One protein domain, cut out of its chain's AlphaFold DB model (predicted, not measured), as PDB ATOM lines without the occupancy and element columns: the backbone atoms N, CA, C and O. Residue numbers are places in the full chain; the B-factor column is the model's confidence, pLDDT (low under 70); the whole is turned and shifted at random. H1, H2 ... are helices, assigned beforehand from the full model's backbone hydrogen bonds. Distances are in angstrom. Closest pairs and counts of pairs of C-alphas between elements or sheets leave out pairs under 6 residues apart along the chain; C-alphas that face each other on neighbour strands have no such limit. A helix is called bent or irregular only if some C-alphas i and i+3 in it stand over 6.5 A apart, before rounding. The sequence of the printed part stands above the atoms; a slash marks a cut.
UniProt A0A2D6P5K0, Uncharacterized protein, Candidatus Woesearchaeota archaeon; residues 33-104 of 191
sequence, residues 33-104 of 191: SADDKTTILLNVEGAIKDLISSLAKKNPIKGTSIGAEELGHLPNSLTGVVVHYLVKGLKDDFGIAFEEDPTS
ATOM      1  N   SER A  33     275.314 204.178 264.485       54.44
ATOM      2  CA  SER A  33     274.053 203.437 264.544       54.44
ATOM      3  C   SER A  33     274.310 201.971 264.900       54.44
ATOM      4  O   SER A  33     275.171 201.318 264.307       54.44
ATOM      5  N   ALA A  34     273.561 201.457 265.875       56.03
ATOM      6  CA  ALA A  34     273.553 200.044 266.257       56.03
ATOM      7  C   ALA A  34     272.534 199.214 265.446       56.03
ATOM      8  O   ALA A  34     272.456 198.001 265.632       56.03
ATOM      9  N   ASP A  35     271.761 199.858 264.561       56.47
ATOM     10  CA  ASP A  35     270.666 199.221 263.817       56.47
ATOM     11  C   ASP A  35     271.154 198.394 262.614       56.47
ATOM     12  O   ASP A  35     270.464 197.476 262.160       56.47
ATOM     13  N   ASP A  36     272.371 198.660 262.132       54.19
ATOM     14  CA  ASP A  36     273.013 197.861 261.091       54.19
ATOM     15  C   ASP A  36     273.603 196.589 261.716       54.19
ATOM     16  O   ASP A  36     274.612 196.632 262.422       54.19
ATOM     17  N   LYS A  37     272.959 195.442 261.453       50.91
ATOM     18  CA  LYS A  37     273.319 194.086 261.928       50.91
ATOM     19  C   LYS A  37     274.627 193.540 261.331       50.91
ATOM     20  O   LYS A  37     274.713 192.372 260.951       50.91
ATOM     21  N   THR A  38     275.651 194.365 261.227       52.16
ATOM     22  CA  THR A  38     277.022 193.959 260.928       52.16
ATOM     23  C   THR A  38     277.837 193.959 262.217       52.16
ATOM     24  O   THR A  38     277.497 194.621 263.199       52.16
ATOM     25  N   THR A  39     278.889 193.144 262.267       54.44
ATOM     26  CA  THR A  39     279.810 193.072 263.407       54.44
ATOM     27  C   THR A  39     280.248 194.493 263.770       54.44
ATOM     28  O   THR A  39     280.698 195.218 262.893       54.44
ATOM     29  N   ILE A  40     280.119 194.899 265.037       56.34
ATOM     30  CA  ILE A  40     280.304 196.291 265.516       56.34
ATOM     31  C   ILE A  40     281.589 196.954 264.968       56.34
ATOM     32  O   ILE A  40     281.597 198.140 264.651       56.34
ATOM     33  N   LEU A  41     282.656 196.169 264.784       55.62
ATOM     34  CA  LEU A  41     283.923 196.589 264.172       55.62
ATOM     35  C   LEU A  41     283.768 197.122 262.732       55.62
ATOM     36  O   LEU A  41     284.371 198.138 262.395       55.62
ATOM     37  N   LEU A  42     282.930 196.491 261.904       60.16
ATOM     38  CA  LEU A  42     282.664 196.912 260.523       60.16
ATOM     39  C   LEU A  42     281.838 198.202 260.449       60.16
ATOM     40  O   LEU A  42     282.025 198.979 259.516       60.16
ATOM     41  N   ASN A  43     280.975 198.465 261.435       68.06
ATOM     42  CA  ASN A  43     280.165 199.688 261.460       68.06
ATOM     43  C   ASN A  43     281.022 200.914 261.776       68.06
ATOM     44  O   ASN A  43     280.900 201.945 261.119       68.06
ATOM     45  N   VAL A  44     281.925 200.793 262.755       68.25
ATOM     46  CA  VAL A  44     282.854 201.876 263.111       68.25
ATOM     47  C   VAL A  44     283.843 202.129 261.973       68.25
ATOM     48  O   VAL A  44     284.067 203.277 261.596       68.25
ATOM     49  N   GLU A  45     284.387 201.068 261.370       71.19
ATOM     50  CA  GLU A  45     285.268 201.186 260.206       71.19
ATOM     51  C   GLU A  45     284.551 201.834 259.010       71.19
ATOM     52  O   GLU A  45     285.112 202.720 258.361       71.19
ATOM     53  N   GLY A  46     283.305 201.433 258.742       75.62
ATOM     54  CA  GLY A  46     282.461 202.016 257.699       75.62
ATOM     55  C   GLY A  46     282.208 203.506 257.929       75.62
ATOM     56  O   GLY A  46     282.497 204.317 257.053       75.62
ATOM     57  N   ALA A  47     281.784 203.884 259.137       75.75
ATOM     58  CA  ALA A  47     281.521 205.277 259.494       75.75
ATOM     59  C   ALA A  47     282.776 206.163 259.382       75.75
ATOM     60  O   ALA A  47     282.703 207.287 258.878       75.75
ATOM     61  N   ILE A  48     283.945 205.657 259.794       77.88
ATOM     62  CA  ILE A  48     285.223 206.371 259.655       77.88
ATOM     63  C   ILE A  48     285.600 206.524 258.176       77.88
ATOM     64  O   ILE A  48     285.999 207.610 257.747       77.88
ATOM     65  N   LYS A  49     285.447 205.469 257.365       79.00
ATOM     66  CA  LYS A  49     285.708 205.536 255.919       79.00
ATOM     67  C   LYS A  49     284.780 206.517 255.215       79.00
ATOM     68  O   LYS A  49     285.244 207.256 254.343       79.00
ATOM     69  N   ASP A  50     283.510 206.559 255.597       80.81
ATOM     70  CA  ASP A  50     282.522 207.477 255.033       80.81
ATOM     71  C   ASP A  50     282.807 208.927 255.429       80.81
ATOM     72  O   ASP A  50     282.714 209.828 254.588       80.81
ATOM     73  N   LEU A  51     283.247 209.156 256.669       80.00
ATOM     74  CA  LEU A  51     283.703 210.462 257.137       80.00
ATOM     75  C   LEU A  51     284.912 210.951 256.332       80.00
ATOM     76  O   LEU A  51     284.871 212.033 255.748       80.00
ATOM     77  N   ILE A  52     285.970 210.139 256.247       81.25
ATOM     78  CA  ILE A  52     287.197 210.491 255.514       81.25
ATOM     79  C   ILE A  52     286.895 210.671 254.022       81.25
ATOM     80  O   ILE A  52     287.423 211.583 253.387       81.25
ATOM     81  N   SER A  53     286.010 209.848 253.454       80.69
ATOM     82  CA  SER A  53     285.555 209.993 252.067       80.69
ATOM     83  C   SER A  53     284.798 211.299 251.842       80.69
ATOM     84  O   SER A  53     284.960 211.918 250.790       80.69
ATOM     85  N   SER A  54     283.982 211.724 252.809       79.50
ATOM     86  CA  SER A  54     283.234 212.986 252.747       79.50
ATOM     87  C   SER A  54     284.170 214.191 252.852       79.50
ATOM     88  O   SER A  54     284.055 215.112 252.044       79.50
ATOM     89  N   LEU A  55     285.162 214.127 253.748       77.88
ATOM     90  CA  LEU A  55     286.222 215.131 253.885       77.88
ATOM     91  C   LEU A  55     287.071 215.248 252.610       77.88
ATOM     92  O   LEU A  55     287.278 216.347 252.105       77.88
ATOM     93  N   ALA A  56     287.501 214.121 252.033       78.06
ATOM     94  CA  ALA A  56     288.311 214.107 250.810       78.06
ATOM     95  C   ALA A  56     287.551 214.631 249.580       78.06
ATOM     96  O   ALA A  56     288.157 215.201 248.673       78.06
ATOM     97  N   LYS A  57     286.226 214.439 249.536       77.69
ATOM     98  CA  LYS A  57     285.351 214.952 248.467       77.69
ATOM     99  C   LYS A  57     284.855 216.379 248.722       77.69
ATOM    100  O   LYS A  57     284.142 216.901 247.874       77.69
ATOM    101  N   LYS A  58     285.220 216.994 249.857       74.19
ATOM    102  CA  LYS A  58     284.749 218.324 250.291       74.19
ATOM    103  C   LYS A  58     283.220 218.432 250.332       74.19
ATOM    104  O   LYS A  58     282.647 219.486 250.072       74.19
ATOM    105  N   ASN A  59     282.562 217.322 250.656       74.12
ATOM    106  CA  ASN A  59     281.115 217.270 250.807       74.12
ATOM    107  C   ASN A  59     280.721 217.643 252.242       74.12
ATOM    108  O   ASN A  59     281.466 217.328 253.174       74.12
ATOM    109  N   PRO A  60     279.534 218.241 252.448       66.62
ATOM    110  CA  PRO A  60     279.018 218.486 253.789       66.62
ATOM    111  C   PRO A  60     278.841 217.153 254.529       66.62
ATOM    112  O   PRO A  60     278.205 216.220 254.030       66.62
ATOM    113  N   ILE A  61     279.428 217.050 255.722       67.38
ATOM    114  CA  ILE A  61     279.348 215.844 256.552       67.38
ATOM    115  C   ILE A  61     277.960 215.802 257.197       67.38
ATOM    116  O   ILE A  61     277.540 216.750 257.865       67.38
ATOM    117  N   LYS A  62     277.246 214.683 257.020       58.53
ATOM    118  CA  LYS A  62     275.930 214.458 257.631       58.53
ATOM    119  C   LYS A  62     276.039 214.589 259.159       58.53
ATOM    120  O   LYS A  62     276.749 213.812 259.788       58.53
ATOM    121  N   GLY A  63     275.336 215.561 259.744       56.66
ATOM    122  CA  GLY A  63     275.308 215.796 261.197       56.66
ATOM    123  C   GLY A  63     276.260 216.877 261.725       56.66
ATOM    124  O   GLY A  63     276.364 217.033 262.941       56.66
ATOM    125  N   THR A  64     276.931 217.641 260.856       56.31
ATOM    126  CA  THR A  64     277.756 218.800 261.256       56.31
ATOM    127  C   THR A  64     277.368 220.054 260.471       56.31
ATOM    128  O   THR A  64     276.893 219.944 259.343       56.31
ATOM    129  N   SER A  65     277.585 221.241 261.048       53.34
ATOM    130  CA  SER A  65     277.340 222.538 260.383       53.34
ATOM    131  C   SER A  65     278.549 223.047 259.582       53.34
ATOM    132  O   SER A  65     278.582 224.213 259.205       53.34
ATOM    133  N   ILE A  66     279.544 222.192 259.334       61.22
ATOM    134  CA  ILE A  66     280.789 222.564 258.653       61.22
ATOM    135  C   ILE A  66     280.515 222.672 257.149       61.22
ATOM    136  O   ILE A  66     280.153 221.689 256.493       61.22
ATOM    137  N   GLY A  67     280.659 223.883 256.609       59.12
ATOM    138  CA  GLY A  67     280.495 224.176 255.186       59.12
ATOM    139  C   GLY A  67     281.680 223.695 254.343       59.12
ATOM    140  O   GLY A  67     282.798 223.543 254.832       59.12
ATOM    141  N   ALA A  68     281.454 223.491 253.041       62.38
ATOM    142  CA  ALA A  68     282.488 223.038 252.101       62.38
ATOM    143  C   ALA A  68     283.693 224.000 251.988       62.38
ATOM    144  O   ALA A  68     284.783 223.587 251.596       62.38
ATOM    145  N   GLU A  69     283.508 225.269 252.358       62.66
ATOM    146  CA  GLU A  69     284.534 226.316 252.315       62.66
ATOM    147  C   GLU A  69     285.623 226.114 253.381       62.66
ATOM    148  O   GLU A  69     286.809 226.281 253.094       62.66
ATOM    149  N   GLU A  70     285.258 225.630 254.573       64.69
ATOM    150  CA  GLU A  70     286.216 225.307 255.641       64.69
ATOM    151  C   GLU A  70     287.072 224.075 255.293       64.69
ATOM    152  O   GLU A  70     288.194 223.923 255.778       64.69
ATOM    153  N   LEU A  71     286.588 223.226 254.380       65.00
ATOM    154  CA  LEU A  71     287.289 222.040 253.875       65.00
ATOM    155  C   LEU A  71     288.263 222.364 252.727       65.00
ATOM    156  O   LEU A  71     288.920 221.464 252.198       65.00
ATOM    157  N   GLY A  72     288.385 223.636 252.329       66.50
ATOM    158  CA  GLY A  72     289.255 224.071 251.233       66.50
ATOM    159  C   GLY A  72     290.725 223.691 251.431       66.50
ATOM    160  O   GLY A  72     291.372 223.268 250.469       66.50
ATOM    161  N   HIS A  73     291.204 223.761 252.677       72.56
ATOM    162  CA  HIS A  73     292.581 223.448 253.075       72.56
ATOM    163  C   HIS A  73     292.919 221.948 253.041       72.56
ATOM    164  O   HIS A  73     294.092 221.584 253.087       72.56
ATOM    165  N   LEU A  74     291.913 221.069 252.962       76.25
ATOM    166  CA  LEU A  74     292.124 219.626 253.012       76.25
ATOM    167  C   LEU A  74     292.503 219.049 251.638       76.25
ATOM    168  O   LEU A  74     291.983 219.482 250.598       76.25
ATOM    169  N   PRO A  75     293.373 218.025 251.615       76.94
ATOM    170  CA  PRO A  75     293.757 217.332 250.391       76.94
ATOM    171  C   PRO A  75     292.613 216.477 249.818       76.94
ATOM    172  O   PRO A  75     291.853 215.837 250.538       76.94
ATOM    173  N   ASN A  76     292.551 216.374 248.486       79.88
ATOM    174  CA  ASN A  76     291.464 215.705 247.744       79.88
ATOM    175  C   ASN A  76     291.551 214.157 247.726       79.88
ATOM    176  O   ASN A  76     290.962 213.491 246.872       79.88
ATOM    177  N   SER A  77     292.354 213.557 248.607       79.75
ATOM    178  CA  SER A  77     292.625 212.114 248.660       79.75
ATOM    179  C   SER A  77     292.354 211.600 250.066       79.75
ATOM    180  O   SER A  77     292.823 212.214 251.018       79.75
ATOM    181  N   LEU A  78     291.694 210.440 250.197       80.81
ATOM    182  CA  LEU A  78     291.484 209.784 251.495       80.81
ATOM    183  C   LEU A  78     292.788 209.679 252.294       80.81
ATOM    184  O   LEU A  78     292.852 210.095 253.445       80.81
ATOM    185  N   THR A  79     293.847 209.175 251.656       78.62
ATOM    186  CA  THR A  79     295.166 209.037 252.284       78.62
ATOM    187  C   THR A  79     295.744 210.391 252.679       78.62
ATOM    188  O   THR A  79     296.336 210.506 253.743       78.62
ATOM    189  N   GLY A  80     295.540 211.426 251.860       79.94
ATOM    190  CA  GLY A  80     296.013 212.772 252.175       79.94
ATOM    191  C   GLY A  80     295.338 213.334 253.424       79.94
ATOM    192  O   GLY A  80     296.014 213.901 254.273       79.94
ATOM    193  N   VAL A  81     294.022 213.143 253.561       81.31
ATOM    194  CA  VAL A  81     293.260 213.632 254.721       81.31
ATOM    195  C   VAL A  81     293.736 212.940 255.996       81.31
ATOM    196  O   VAL A  81     293.977 213.605 257.000       81.31
ATOM    197  N   VAL A  82     293.935 211.620 255.945       82.19
ATOM    198  CA  VAL A  82     294.456 210.848 257.084       82.19
ATOM    199  C   VAL A  82     295.846 211.331 257.485       82.19
ATOM    200  O   VAL A  82     296.076 211.599 258.659       82.19
ATOM    201  N   VAL A  83     296.757 211.482 256.521       83.75
ATOM    202  CA  VAL A  83     298.129 211.935 256.788       83.75
ATOM    203  C   VAL A  83     298.136 213.352 257.362       83.75
ATOM    204  O   VAL A  83     298.826 213.590 258.344       83.75
ATOM    205  N   HIS A  84     297.321 214.267 256.832       83.88
ATOM    206  CA  HIS A  84     297.213 215.636 257.342       83.88
ATOM    207  C   HIS A  84     296.807 215.675 258.824       83.88
ATOM    208  O   HIS A  84     297.462 216.331 259.634       83.88
ATOM    209  N   TYR A  85     295.758 214.939 259.206       83.31
ATOM    210  CA  TYR A  85     295.323 214.894 260.605       83.31
ATOM    211  C   TYR A  85     296.282 214.114 261.510       83.31
ATOM    212  O   TYR A  85     296.414 214.461 262.679       83.31
ATOM    213  N   LEU A  86     296.985 213.111 260.981       83.94
ATOM    214  CA  LEU A  86     297.982 212.353 261.734       83.94
ATOM    215  C   LEU A  86     299.233 213.188 262.026       83.94
ATOM    216  O   LEU A  86     299.694 213.204 263.161       83.94
ATOM    217  N   VAL A  87     299.745 213.937 261.045       84.38
ATOM    218  CA  VAL A  87     300.871 214.867 261.245       84.38
ATOM    219  C   VAL A  87     300.489 215.970 262.229       84.38
ATOM    220  O   VAL A  87     301.268 216.289 263.124       84.38
ATOM    221  N   LYS A  88     299.271 216.513 262.111       84.25
ATOM    222  CA  LYS A  88     298.761 217.507 263.060       84.25
ATOM    223  C   LYS A  88     298.669 216.940 264.482       84.25
ATOM    224  O   LYS A  88     299.183 217.562 265.401       84.25
ATOM    225  N   GLY A  89     298.103 215.742 264.648       82.31
ATOM    226  CA  GLY A  89     298.023 215.075 265.952       82.31
ATOM    227  C   GLY A  89     299.398 214.780 266.560       82.31
ATOM    228  O   GLY A  89     299.617 215.042 267.734       82.31
ATOM    229  N   LEU A  90     300.366 214.320 265.759       84.31
ATOM    230  CA  LEU A  90     301.738 214.081 266.229       84.31
ATOM    231  C   LEU A  90     302.446 215.362 266.686       84.31
ATOM    232  O   LEU A  90     303.213 215.334 267.652       84.31
ATOM    233  N   LYS A  91     302.177 216.482 266.012       83.31
ATOM    234  CA  LYS A  91     302.707 217.789 266.396       83.31
ATOM    235  C   LYS A  91     302.097 218.278 267.708       83.31
ATOM    236  O   LYS A  91     302.841 218.749 268.564       83.31
ATOM    237  N   ASP A  92     300.783 218.155 267.852       84.44
ATOM    238  CA  ASP A  92     300.048 218.665 269.011       84.44
ATOM    239  C   ASP A  92     300.313 217.814 270.272       84.44
ATOM    240  O   ASP A  92     300.548 218.372 271.344       84.44
ATOM    241  N   ASP A  93     300.366 216.482 270.142       85.56
ATOM    242  CA  ASP A  93     300.512 215.568 271.286       85.56
ATOM    243  C   ASP A  93     301.976 215.287 271.666       85.56
ATOM    244  O   ASP A  93     302.300 215.142 272.847       85.56
ATOM    245  N   PHE A  94     302.875 215.185 270.680       80.62
ATOM    246  CA  PHE A  94     304.250 214.714 270.895       80.62
ATOM    247  C   PHE A  94     305.324 215.722 270.475       80.62
ATOM    248  O   PHE A  94     306.509 215.469 270.692       80.62
ATOM    249  N   GLY A  95     304.947 216.854 269.867       82.00
ATOM    250  CA  GLY A  95     305.904 217.825 269.328       82.00
ATOM    251  C   GLY A  95     306.755 217.270 268.182       82.00
ATOM    252  O   GLY A  95     307.797 217.839 267.859       82.00
ATOM    253  N   ILE A  96     306.340 216.153 267.576       79.25
ATOM    254  CA  ILE A  96     307.072 215.488 266.497       79.25
ATOM    255  C   ILE A  96     306.556 216.038 265.168       79.25
ATOM    256  O   ILE A  96     305.366 215.947 264.867       79.25
ATOM    257  N   ALA A  97     307.461 216.587 264.361       78.62
ATOM    258  CA  ALA A  97     307.172 217.070 263.017       78.62
ATOM    259  C   ALA A  97     308.154 216.460 262.012       78.62
ATOM    260  O   ALA A  97     309.315 216.211 262.336       78.62
ATOM    261  N   PHE A  98     307.674 216.218 260.794       78.31
ATOM    262  CA  PHE A  98     308.532 215.862 259.670       78.31
ATOM    263  C   PHE A  98     309.241 217.120 259.151       78.31
ATOM    264  O   PHE A  98     308.681 218.212 259.214       78.31
ATOM    265  N   GLU A  99     310.473 216.962 258.666       77.25
ATOM    266  CA  GLU A  99     311.271 218.062 258.106       77.25
ATOM    267  C   GLU A  99     310.627 218.650 256.839       77.25
ATOM    268  O   GLU A  99     310.607 219.863 256.652       77.25
ATOM    269  N   GLU A 100     310.017 217.790 256.023       77.62
ATOM    270  CA  GLU A 100     309.186 218.164 254.879       77.62
ATOM    271  C   GLU A 100     307.787 217.557 255.021       77.62
ATOM    272  O   GLU A 100     307.616 216.470 255.586       77.62
ATOM    273  N   ASP A 101     306.778 218.237 254.472       72.38
ATOM    274  CA  ASP A 101     305.416 217.713 254.460       72.38
ATOM    275  C   ASP A 101     305.365 216.389 253.678       72.38
ATOM    276  O   ASP A 101     305.816 216.323 252.527       72.38
ATOM    277  N   PRO A 102     304.798 215.312 254.254       73.44
ATOM    278  CA  PRO A 102     304.774 214.007 253.610       73.44
ATOM    279  C   PRO A 102     303.915 214.043 252.342       73.44
ATOM    280  O   PRO A 102     302.681 214.024 252.382       73.44
ATOM    281  N   THR A 103     304.582 214.056 251.191       69.12
ATOM    282  CA  THR A 103     303.953 214.022 249.870       69.12
ATOM    283  C   THR A 103     304.112 212.650 249.217       69.12
ATOM    284  O   THR A 103     305.005 211.860 249.523       69.12
ATOM    285  N   SER A 104     303.197 212.314 248.302       66.62
ATOM    286  CA  SER A 104     303.302 211.070 247.539       66.62
ATOM    287  C   SER A 104     304.454 211.169 246.540       66.62
ATOM    288  O   SER A 104     304.339 211.882 245.547       66.62
TER     289      SER A 104
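Overview. This is residues 33 to 104 of the 191 residues of an uncharacterized protein of Candidatus Woesearchaeota archaeon (UniProt A0A2D6P5K0). Two long helices, H1 and H3, meet near their ends as an L, the last residues of H1 at the first residues of H3. The stretch between them makes a loop at the corner of the L and holds the short helix H2; after H3, residues 95 to 104 fold back from its far end. The printed part has 72 residues with three named helices, H1, H2 and H3 in that order, and no named strand; the class is all helix. The whole is loose, with a radius of gyration of the C-alphas of 14.6 A, and elongated, spanning 45 by 28 by 23 A.

Along the chain. Find C-alpha 40 at (280.304, 196.291, 265.516); from there H1, residues 40 to 56, runs 24.4 A to C-alpha 56 at (288.311, 214.107, 250.810). Further along, residues 70 to 73 form H2, which is irregular: C-alphas 70 and 73 are 7.1 A apart. H3, residues 78 to 94, runs 23.7 A and ends at C-alpha 94, (304.250, 214.714, 270.895).

Arrangement. Look at residues 52 to 56 of H1 and 78 to 82 of H3: with these alone the two helices touch. Their closest C-alphas, those of Ala 56 and Leu 78, are 5.4 A apart. Their lines are about perpendicular, at 81 degrees. H1 and H2 are close but not clearly touching; their closest C-alphas, those of Leu 55 and Leu 71, are 7.0 A apart. H2 and H3 are apart. In H1 and H3 every O i to N i+4 pair is within hydrogen-bond range; H2 is too short for such a pair, and its one O i to N i+3 pair is not within range.

Size, cuts and confidence. The two C-alphas farthest apart, those of Asp 35 and Glu 99, are 45.1 A apart. Residues 36 to 42, of which 40 to 42 belong to H1, stand free. The printed part has no cut. The link from H1 to H2, 13 residues, is long; that from H2 to H3 is tight. Look in the B-factor column for pLDDT: its mean over the printed part is 72.2, and it is under 70 in residues 33 to 44, 60 to 72 and 103 to 104.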